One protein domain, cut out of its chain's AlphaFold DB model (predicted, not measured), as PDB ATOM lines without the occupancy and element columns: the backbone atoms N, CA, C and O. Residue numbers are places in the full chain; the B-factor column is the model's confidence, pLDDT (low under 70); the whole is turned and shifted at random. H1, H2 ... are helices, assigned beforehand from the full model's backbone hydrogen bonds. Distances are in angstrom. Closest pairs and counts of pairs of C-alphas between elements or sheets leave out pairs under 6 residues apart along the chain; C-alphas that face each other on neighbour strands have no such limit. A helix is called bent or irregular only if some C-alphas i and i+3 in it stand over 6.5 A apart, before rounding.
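AT A GLANCE: This is residues 110 to 166 of the 389 residues of an uncharacterized protein of Phialophora attinorum (UniProt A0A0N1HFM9). The long helix H2 has H3 folded back beside it, running the opposite way with little contact between the two, while H1 meets the other end of H2 as a corner, about perpendicular to it. The result is a loose, open arrangement of three helices, from which residues 110 to 117 of H1 stick out, and also residues 122 to 128 at the corner. The printed part has 57 residues with three named helices, in the order H1, H2, H3, and no named strand; the class is all helix. The whole is loose, with a radius of gyration of the C-alphas of 13.2 A, and elongated, spanning 36 by 24 by 21 A.

IN THESE COORDINATES: The longest helix is H2, residues 124 to 145, which measures 31.4 A from first to last C-alpha. It begins at C-alpha 124 at (-4.787, 11.305, 0.712) and ends at C-alpha 145 at (-22.196, 10.356, 26.853). H3 follows it with residues 149 to 166, over 25.9 A, and ends at C-alpha 166 at (-2.066, -0.471, 8.842). H1, residues 110 to 122, comes before H2 and measures 18.6 A from C-alpha 110 at (-17.189, -8.741, 3.037) to C-alpha 122. No helix is bent or irregular.

HOW THE PARTS SIT: H2 and H3 are close but not clearly touching, with 1 pair of C-alphas within 8 A. Their closest C-alphas, those of Ala 138 and Leu 152, are 7.9 A apart. They run opposite ways at a shallow tilt of 30 degrees, and their centres are 12.3 A apart. H1 and H2 touch only at the corner by their link, through residues 120 to 121 of H1 and 126 to 130 of H2. Their closest C-alphas are those of Leu 121 and Leu 127, 5.7 A apart. Their lines stand at 71 degrees, only just about perpendicular. H1 and H3 are apart. In H1 and H3 every O i to N i+4 pair is within hydrogen-bond range; in H2 it is 16 of 18.

THE WHOLE: The two C-alphas farthest apart are those of Glu 112 and Pro 148, at 37.0 A. Without the stretches that stand free, residues 110 to 117 and 122 to 128, the body has 42 residues and spans 34 by 17 by 11 A. The printed part has no cut. The links from H1 to H2, of 1 residue, and from H2 to H3, of 3 residues, are both tight. The mean pLDDT of the printed part is 77.8, and residues 124 and 166 are under 70.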
ATOM      1  N   ARG A 110     -17.925  -9.373   1.927       85.50
ATOM      2  CA  ARG A 110     -17.189  -8.741   3.037       85.50
ATOM      3  C   ARG A 110     -15.775  -8.344   2.619       85.50
ATOM      4  O   ARG A 110     -15.345  -7.256   2.995       85.50
ATOM      5  N   ALA A 111     -15.093  -9.192   1.851       84.06
ATOM      6  CA  ALA A 111     -13.763  -8.911   1.322       84.06
ATOM      7  C   ALA A 111     -13.789  -7.722   0.345       84.06
ATOM      8  O   ALA A 111     -13.016  -6.785   0.525       84.06
ATOM      9  N   GLU A 112     -14.748  -7.679  -0.584       85.31
ATOM     10  CA  GLU A 112     -14.929  -6.555  -1.516       85.31
ATOM     11  C   GLU A 112     -15.171  -5.231  -0.780       85.31
ATOM     12  O   GLU A 112     -14.557  -4.213  -1.097       85.31
ATOM     13  N   ARG A 113     -16.010  -5.231   0.268       83.62
ATOM     14  CA  ARG A 113     -16.231  -4.035   1.102       83.62
ATOM     15  C   ARG A 113     -14.968  -3.601   1.847       83.62
ATOM     16  O   ARG A 113     -14.749  -2.402   2.015       83.62
ATOM     17  N   GLN A 114     -14.157  -4.545   2.327       82.69
ATOM     18  CA  GLN A 114     -12.884  -4.235   2.983       82.69
ATOM     19  C   GLN A 114     -11.861  -3.670   1.996       82.69
ATOM     20  O   GLN A 114     -11.177  -2.700   2.323       82.69
ATOM     21  N   GLU A 115     -11.783  -4.225   0.789       84.56
ATOM     22  CA  GLU A 115     -10.898  -3.737  -0.265       84.56
ATOM     23  C   GLU A 115     -11.321  -2.344  -0.731       84.56
ATOM     24  O   GLU A 115     -10.490  -1.441  -0.788       84.56
ATOM     25  N   GLN A 116     -12.616  -2.129  -0.973       78.00
ATOM     26  CA  GLN A 116     -13.147  -0.821  -1.343       78.00
ATOM     27  C   GLN A 116     -12.838   0.228  -0.268       78.00
ATOM     28  O   GLN A 116     -12.337   1.303  -0.587       78.00
ATOM     29  N   ARG A 117     -13.022  -0.115   1.012       77.12
ATOM     30  CA  ARG A 117     -12.652   0.761   2.133       77.12
ATOM     31  C   ARG A 117     -11.147   1.040   2.185       77.12
ATOM     32  O   ARG A 117     -10.740   2.148   2.513       77.12
ATOM     33  N   SER A 118     -10.322   0.050   1.857       76.94
ATOM     34  CA  SER A 118      -8.865   0.210   1.792       76.94
ATOM     35  C   SER A 118      -8.449   1.108   0.625       76.94
ATOM     36  O   SER A 118      -7.540   1.915   0.783       76.94
ATOM     37  N   ARG A 119      -9.128   1.018  -0.526       79.25
ATOM     38  CA  ARG A 119      -8.909   1.901  -1.683       79.25
ATOM     39  C   ARG A 119      -9.317   3.341  -1.380       79.25
ATOM     40  O   ARG A 119      -8.560   4.249  -1.692       79.25
ATOM     41  N   GLU A 120     -10.457   3.543  -0.720       72.25
ATOM     42  CA  GLU A 120     -10.907   4.870  -0.277       72.25
ATOM     43  C   GLU A 120      -9.900   5.521   0.686       72.25
ATOM     44  O   GLU A 120      -9.646   6.714   0.575       72.25
ATOM     45  N   LEU A 121      -9.267   4.739   1.569       74.62
ATOM     46  CA  LEU A 121      -8.246   5.220   2.512       74.62
ATOM     47  C   LEU A 121      -6.857   5.461   1.890       74.62
ATOM     48  O   LEU A 121      -6.014   6.070   2.545       74.62
ATOM     49  N   ARG A 122      -6.593   4.983   0.664       76.62
ATOM     50  CA  ARG A 122      -5.318   5.220  -0.043       76.62
ATOM     51  C   ARG A 122      -5.260   6.586  -0.730       76.62
ATOM     52  O   ARG A 122      -4.161   7.040  -1.029       76.62
ATOM     53  N   ASP A 123      -6.397   7.233  -0.990       78.94
ATOM     54  CA  ASP A 123      -6.409   8.596  -1.530       78.94
ATOM     55  C   ASP A 123      -6.194   9.601  -0.381       78.94
ATOM     56  O   ASP A 123      -7.052   9.699   0.504       78.94
ATOM     57  N   PRO A 124      -5.082  10.360  -0.363       68.94
ATOM     58  CA  PRO A 124      -4.787  11.305   0.712       68.94
ATOM     59  C   PRO A 124      -5.875  12.376   0.883       68.94
ATOM     60  O   PRO A 124      -6.108  12.821   2.003       68.94
ATOM     61  N   ARG A 125      -6.620  12.724  -0.179       75.94
ATOM     62  CA  ARG A 125      -7.749  13.670  -0.092       75.94
ATOM     63  C   ARG A 125      -8.950  13.094   0.664       75.94
ATOM     64  O   ARG A 125      -9.689  13.834   1.305       75.94
ATOM     65  N   ASN A 126      -9.126  11.774   0.627       73.44
ATOM     66  CA  ASN A 126     -10.179  11.082   1.368       73.44
ATOM     67  C   ASN A 126      -9.771  10.777   2.814       73.44
ATOM     68  O   ASN A 126     -10.646  10.563   3.653       73.44
ATOM     69  N   LEU A 127      -8.470  10.761   3.125       75.56
ATOM     70  CA  LEU A 127      -7.978  10.529   4.482       75.56
ATOM     71  C   LEU A 127      -8.361  11.681   5.420       75.56
ATOM     72  O   LEU A 127      -8.870  11.423   6.512       75.56
ATOM     73  N   ASP A 128      -8.197  12.927   4.971       76.94
ATOM     74  CA  ASP A 128      -8.600  14.114   5.734       76.94
ATOM     75  C   ASP A 128     -10.121  14.183   5.911       76.94
ATOM     76  O   ASP A 128     -10.612  14.446   7.011       76.94
ATOM     77  N   ASP A 129     -10.892  13.850   4.869       76.12
ATOM     78  CA  ASP A 129     -12.355  13.798   4.963       76.12
ATOM     79  C   ASP A 129     -12.828  12.665   5.899       76.12
ATOM     80  O   ASP A 129     -13.750  12.838   6.702       76.12
ATOM     81  N   ALA A 130     -12.153  11.511   5.884       73.50
ATOM     82  CA  ALA A 130     -12.414  10.410   6.808       73.50
ATOM     83  C   ALA A 130     -12.073  10.777   8.263       73.50
ATOM     84  O   ALA A 130     -12.857  10.464   9.167       73.50
ATOM     85  N   LEU A 131     -10.952  11.469   8.494       79.50
ATOM     86  CA  LEU A 131     -10.560  12.012   9.799       79.50
ATOM     87  C   LEU A 131     -11.584  13.037  10.302       79.50
ATOM     88  O   LEU A 131     -12.042  12.918  11.439       79.50
ATOM     89  N   ASN A 132     -12.027  13.963   9.449       81.56
ATOM     90  CA  ASN A 132     -13.035  14.972   9.786       81.56
ATOM     91  C   ASN A 132     -14.393  14.346  10.137       81.56
ATOM     92  O   ASN A 132     -14.997  14.687  11.159       81.56
ATOM     93  N   ARG A 133     -14.864  13.366   9.354       77.25
ATOM     94  CA  ARG A 133     -16.098  12.616   9.661       77.25
ATOM     95  C   ARG A 133     -15.986  11.858  10.977       77.25
ATOM     96  O   ARG A 133     -16.961  11.782  11.729       77.25
ATOM     97  N   PHE A 134     -14.816  11.291  11.257       79.38
ATOM     98  CA  PHE A 134     -14.568  10.570  12.495       79.38
ATOM     99  C   PHE A 134     -14.562  11.509  13.710       79.38
ATOM    100  O   PHE A 134     -15.231  11.214  14.704       79.38
ATOM    101  N   GLN A 135     -13.900  12.662  13.598       80.38
ATOM    102  CA  GLN A 135     -13.892  13.730  14.601       80.38
ATOM    103  C   GLN A 135     -15.325  14.192  14.921       80.38
ATOM    104  O   GLN A 135     -15.751  14.157  16.075       80.38
ATOM    105  N   LEU A 136     -16.125  14.475  13.888       82.88
ATOM    106  CA  LEU A 136     -17.525  14.880  14.032       82.88
ATOM    107  C   LEU A 136     -18.375  13.805  14.735       82.88
ATOM    108  O   LEU A 136     -19.247  14.108  15.557       82.88
ATOM    109  N   HIS A 137     -18.130  12.525  14.440       75.56
ATOM    110  CA  HIS A 137     -18.828  11.417  15.089       75.56
ATOM    111  C   HIS A 137     -18.423  11.240  16.559       75.56
ATOM    112  O   HIS A 137     -19.270  10.898  17.394       75.56
ATOM    113  N   ALA A 138     -17.146  11.463  16.869       75.12
ATOM    114  CA  ALA A 138     -16.606  11.451  18.222       75.12
ATOM    115  C   ALA A 138     -17.196  12.590  19.066       75.12
ATOM    116  O   ALA A 138     -17.665  12.337  20.178       75.12
ATOM    117  N   ASP A 139     -17.301  13.797  18.510       77.31
ATOM    118  CA  ASP A 139     -17.893  14.957  19.184       77.31
ATOM    119  C   ASP A 139     -19.394  14.771  19.452       77.31
ATOM    120  O   ASP A 139     -19.875  15.028  20.561       77.31
ATOM    121  N   ARG A 140     -20.139  14.186  18.503       80.00
ATOM    122  CA  ARG A 140     -21.547  13.797  18.722       80.00
ATOM    123  C   ARG A 140     -21.708  12.760  19.835       80.00
ATOM    124  O   ARG A 140     -22.678  12.805  20.593       80.00
ATOM    125  N   ARG A 141     -20.776  11.808  19.953       74.69
ATOM    126  CA  ARG A 141     -20.779  10.823  21.050       74.69
ATOM    127  C   ARG A 141     -20.398  11.458  22.385       74.69
ATOM    128  O   ARG A 141     -20.988  11.087  23.395       74.69
ATOM    129  N   ARG A 142     -19.469  12.418  22.387       73.31
ATOM    130  CA  ARG A 142     -19.065  13.192  23.568       73.31
ATOM    131  C   ARG A 142     -20.244  13.970  24.148       73.31
ATOM    132  O   ARG A 142     -20.514  13.829  25.335       73.31
ATOM    133  N   SER A 143     -20.984  14.685  23.297       75.31
ATOM    134  CA  SER A 143     -22.197  15.421  23.684       75.31
ATOM    135  C   SER A 143     -23.267  14.510  24.302       75.31
ATOM    136  O   SER A 143     -23.933  14.906  25.250       75.31
ATOM    137  N   ARG A 144     -23.390  13.261  23.833       76.62
ATOM    138  CA  ARG A 144     -24.391  12.309  24.345       76.62
ATOM    139  C   ARG A 144     -23.977  11.515  25.585       76.62
ATOM    140  O   ARG A 144     -24.856  11.009  26.268       76.62
ATOM    141  N   LYS A 145     -22.680  11.310  25.831       80.38
ATOM    142  CA  LYS A 145     -22.196  10.356  26.853       80.38
ATOM    143  C   LYS A 145     -21.336  10.972  27.958       80.38
ATOM    144  O   LYS A 145     -20.824  10.219  28.778       80.38
ATOM    145  N   GLY A 146     -21.132  12.293  27.972       85.88
ATOM    146  CA  GLY A 146     -20.350  12.954  29.026       85.88
ATOM    147  C   GLY A 146     -18.904  12.452  29.123       85.88
ATOM    148  O   GLY A 146     -18.338  12.392  30.209       85.88
ATOM    149  N   ILE A 147     -18.305  12.033  28.000       80.69
ATOM    150  CA  ILE A 147     -16.965  11.428  28.008       80.69
ATOM    151  C   ILE A 147     -15.916  12.512  28.322       80.69
ATOM    152  O   ILE A 147     -15.867  13.521  27.605       80.69
ATOM    153  N   PRO A 148     -15.040  12.306  29.327       80.38
ATOM    154  CA  PRO A 148     -13.987  13.256  29.666       80.38
ATOM    155  C   PRO A 148     -13.036  13.501  28.480       80.38
ATOM    156  O   PRO A 148     -12.621  12.545  27.813       80.38
ATOM    157  N   PRO A 149     -12.627  14.757  28.216       74.50
ATOM    158  CA  PRO A 149     -11.829  15.119  27.038       74.50
ATOM    159  C   PRO A 149     -10.479  14.388  26.951       74.50
ATOM    160  O   PRO A 149      -9.986  14.121  25.854       74.50
ATOM    161  N   ASN A 150      -9.904  14.007  28.092       78.81
ATOM    162  CA  ASN A 150      -8.609  13.326  28.155       78.81
ATOM    163  C   ASN A 150      -8.692  11.865  27.681       78.81
ATOM    164  O   ASN A 150      -7.783  11.383  27.002       78.81
ATOM    165  N   LEU A 151      -9.810  11.182  27.952       76.75
ATOM    166  CA  LEU A 151     -10.037   9.807  27.505       76.75
ATOM    167  C   LEU A 151     -10.252   9.747  25.987       76.75
ATOM    168  O   LEU A 151      -9.743   8.849  25.319       76.75
ATOM    169  N   LEU A 152     -10.940  10.743  25.422       73.88
ATOM    170  CA  LEU A 152     -11.161  10.816  23.979       73.88
ATOM    171  C   LEU A 152      -9.852  11.048  23.216       73.88
ATOM    172  O   LEU A 152      -9.581  10.337  22.252       73.88
ATOM    173  N   LYS A 153      -8.999  11.971  23.682       77.19
ATOM    174  CA  LYS A 153      -7.667  12.200  23.087       77.19
ATOM    175  C   LYS A 153      -6.808  10.930  23.091       77.19
ATOM    176  O   LYS A 153      -6.126  10.657  22.107       77.19
ATOM    177  N   SER A 154      -6.876  10.138  24.164       79.81
ATOM    178  CA  SER A 154      -6.215   8.828  24.270       79.81
ATOM    179  C   SER A 154      -6.733   7.827  23.224       79.81
ATOM    180  O   SER A 154      -5.942   7.245  22.478       79.81
ATOM    181  N   ILE A 155      -8.058   7.693  23.090       76.50
ATOM    182  CA  ILE A 155      -8.692   6.797  22.108       76.50
ATOM    183  C   ILE A 155      -8.337   7.212  20.675       76.50
ATOM    184  O   ILE A 155      -7.982   6.357  19.860       76.50
ATOM    185  N   MET A 156      -8.377   8.513  20.375       77.88
ATOM    186  CA  MET A 156      -8.047   9.029  19.044       77.88
ATOM    187  C   MET A 156      -6.570   8.830  18.697       77.88
ATOM    188  O   MET A 156      -6.271   8.416  17.580       77.88
ATOM    189  N   ARG A 157      -5.643   9.037  19.646       81.56
ATOM    190  CA  ARG A 157      -4.215   8.734  19.437       81.56
ATOM    191  C   ARG A 157      -3.988   7.252  19.145       81.56
ATOM    192  O   ARG A 157      -3.280   6.931  18.196       81.56
ATOM    193  N   ARG A 158      -4.632   6.356  19.901       81.06
ATOM    194  CA  ARG A 158      -4.496   4.902  19.712       81.06
ATOM    195  C   ARG A 158      -5.041   4.438  18.360       81.06
ATOM    196  O   ARG A 158      -4.429   3.600  17.709       81.06
ATOM    197  N   GLN A 159      -6.166   4.997  17.914       76.75
ATOM    198  CA  GLN A 159      -6.736   4.671  16.603       76.75
ATOM    199  C   GLN A 159      -5.957   5.285  15.441       76.75
ATOM    200  O   GLN A 159      -5.778   4.609  14.431       76.75
ATOM    201  N   LYS A 160      -5.441   6.511  15.585       81.19
ATOM    202  CA  LYS A 160      -4.539   7.115  14.597       81.19
ATOM    203  C   LYS A 160      -3.290   6.247  14.403       81.19
ATOM    204  O   LYS A 160      -2.996   5.877  13.275       81.19
ATOM    205  N   GLN A 161      -2.667   5.797  15.495       79.81
ATOM    206  CA  GLN A 161      -1.534   4.862  15.448       79.81
ATOM    207  C   GLN A 161      -1.892   3.511  14.803       79.81
ATOM    208  O   GLN A 161      -1.073   2.940  14.088       79.81
ATOM    209  N   GLN A 162      -3.111   2.993  15.007       73.88
ATOM    210  CA  GLN A 162      -3.574   1.777  14.321       73.88
ATOM    211  C   GLN A 162      -3.764   1.986  12.814       73.88
ATOM    212  O   GLN A 162      -3.395   1.112  12.035       73.88
ATOM    213  N   ILE A 163      -4.327   3.122  12.394       71.44
ATOM    214  CA  ILE A 163      -4.530   3.447  10.973       71.44
ATOM    215  C   ILE A 163      -3.179   3.671  10.282       71.44
ATOM    216  O   ILE A 163      -2.944   3.106   9.217       71.44
ATOM    217  N   GLU A 164      -2.271   4.417  10.910       75.12
ATOM    218  CA  GLU A 164      -0.911   4.646  10.408       75.12
ATOM    219  C   GLU A 164      -0.102   3.339  10.352       75.12
ATOM    220  O   GLU A 164       0.573   3.067   9.359       75.12
ATOM    221  N   GLY A 165      -0.238   2.468  11.359       74.31
ATOM    222  CA  GLY A 165       0.374   1.137  11.359       74.31
ATOM    223  C   GLY A 165      -0.155   0.227  10.244       74.31
ATOM    224  O   GLY A 165       0.623  -0.480   9.603       74.31
ATOM    225  N   LEU A 166      -1.461   0.271   9.955       67.25
ATOM    226  CA  LEU A 166      -2.066  -0.471   8.842       67.25
ATOM    227  C   LEU A 166      -1.650   0.088   7.473       67.25
ATOM    228  O   LEU A 166      -1.437  -0.693   6.545       67.25
TER     229      LEU A 166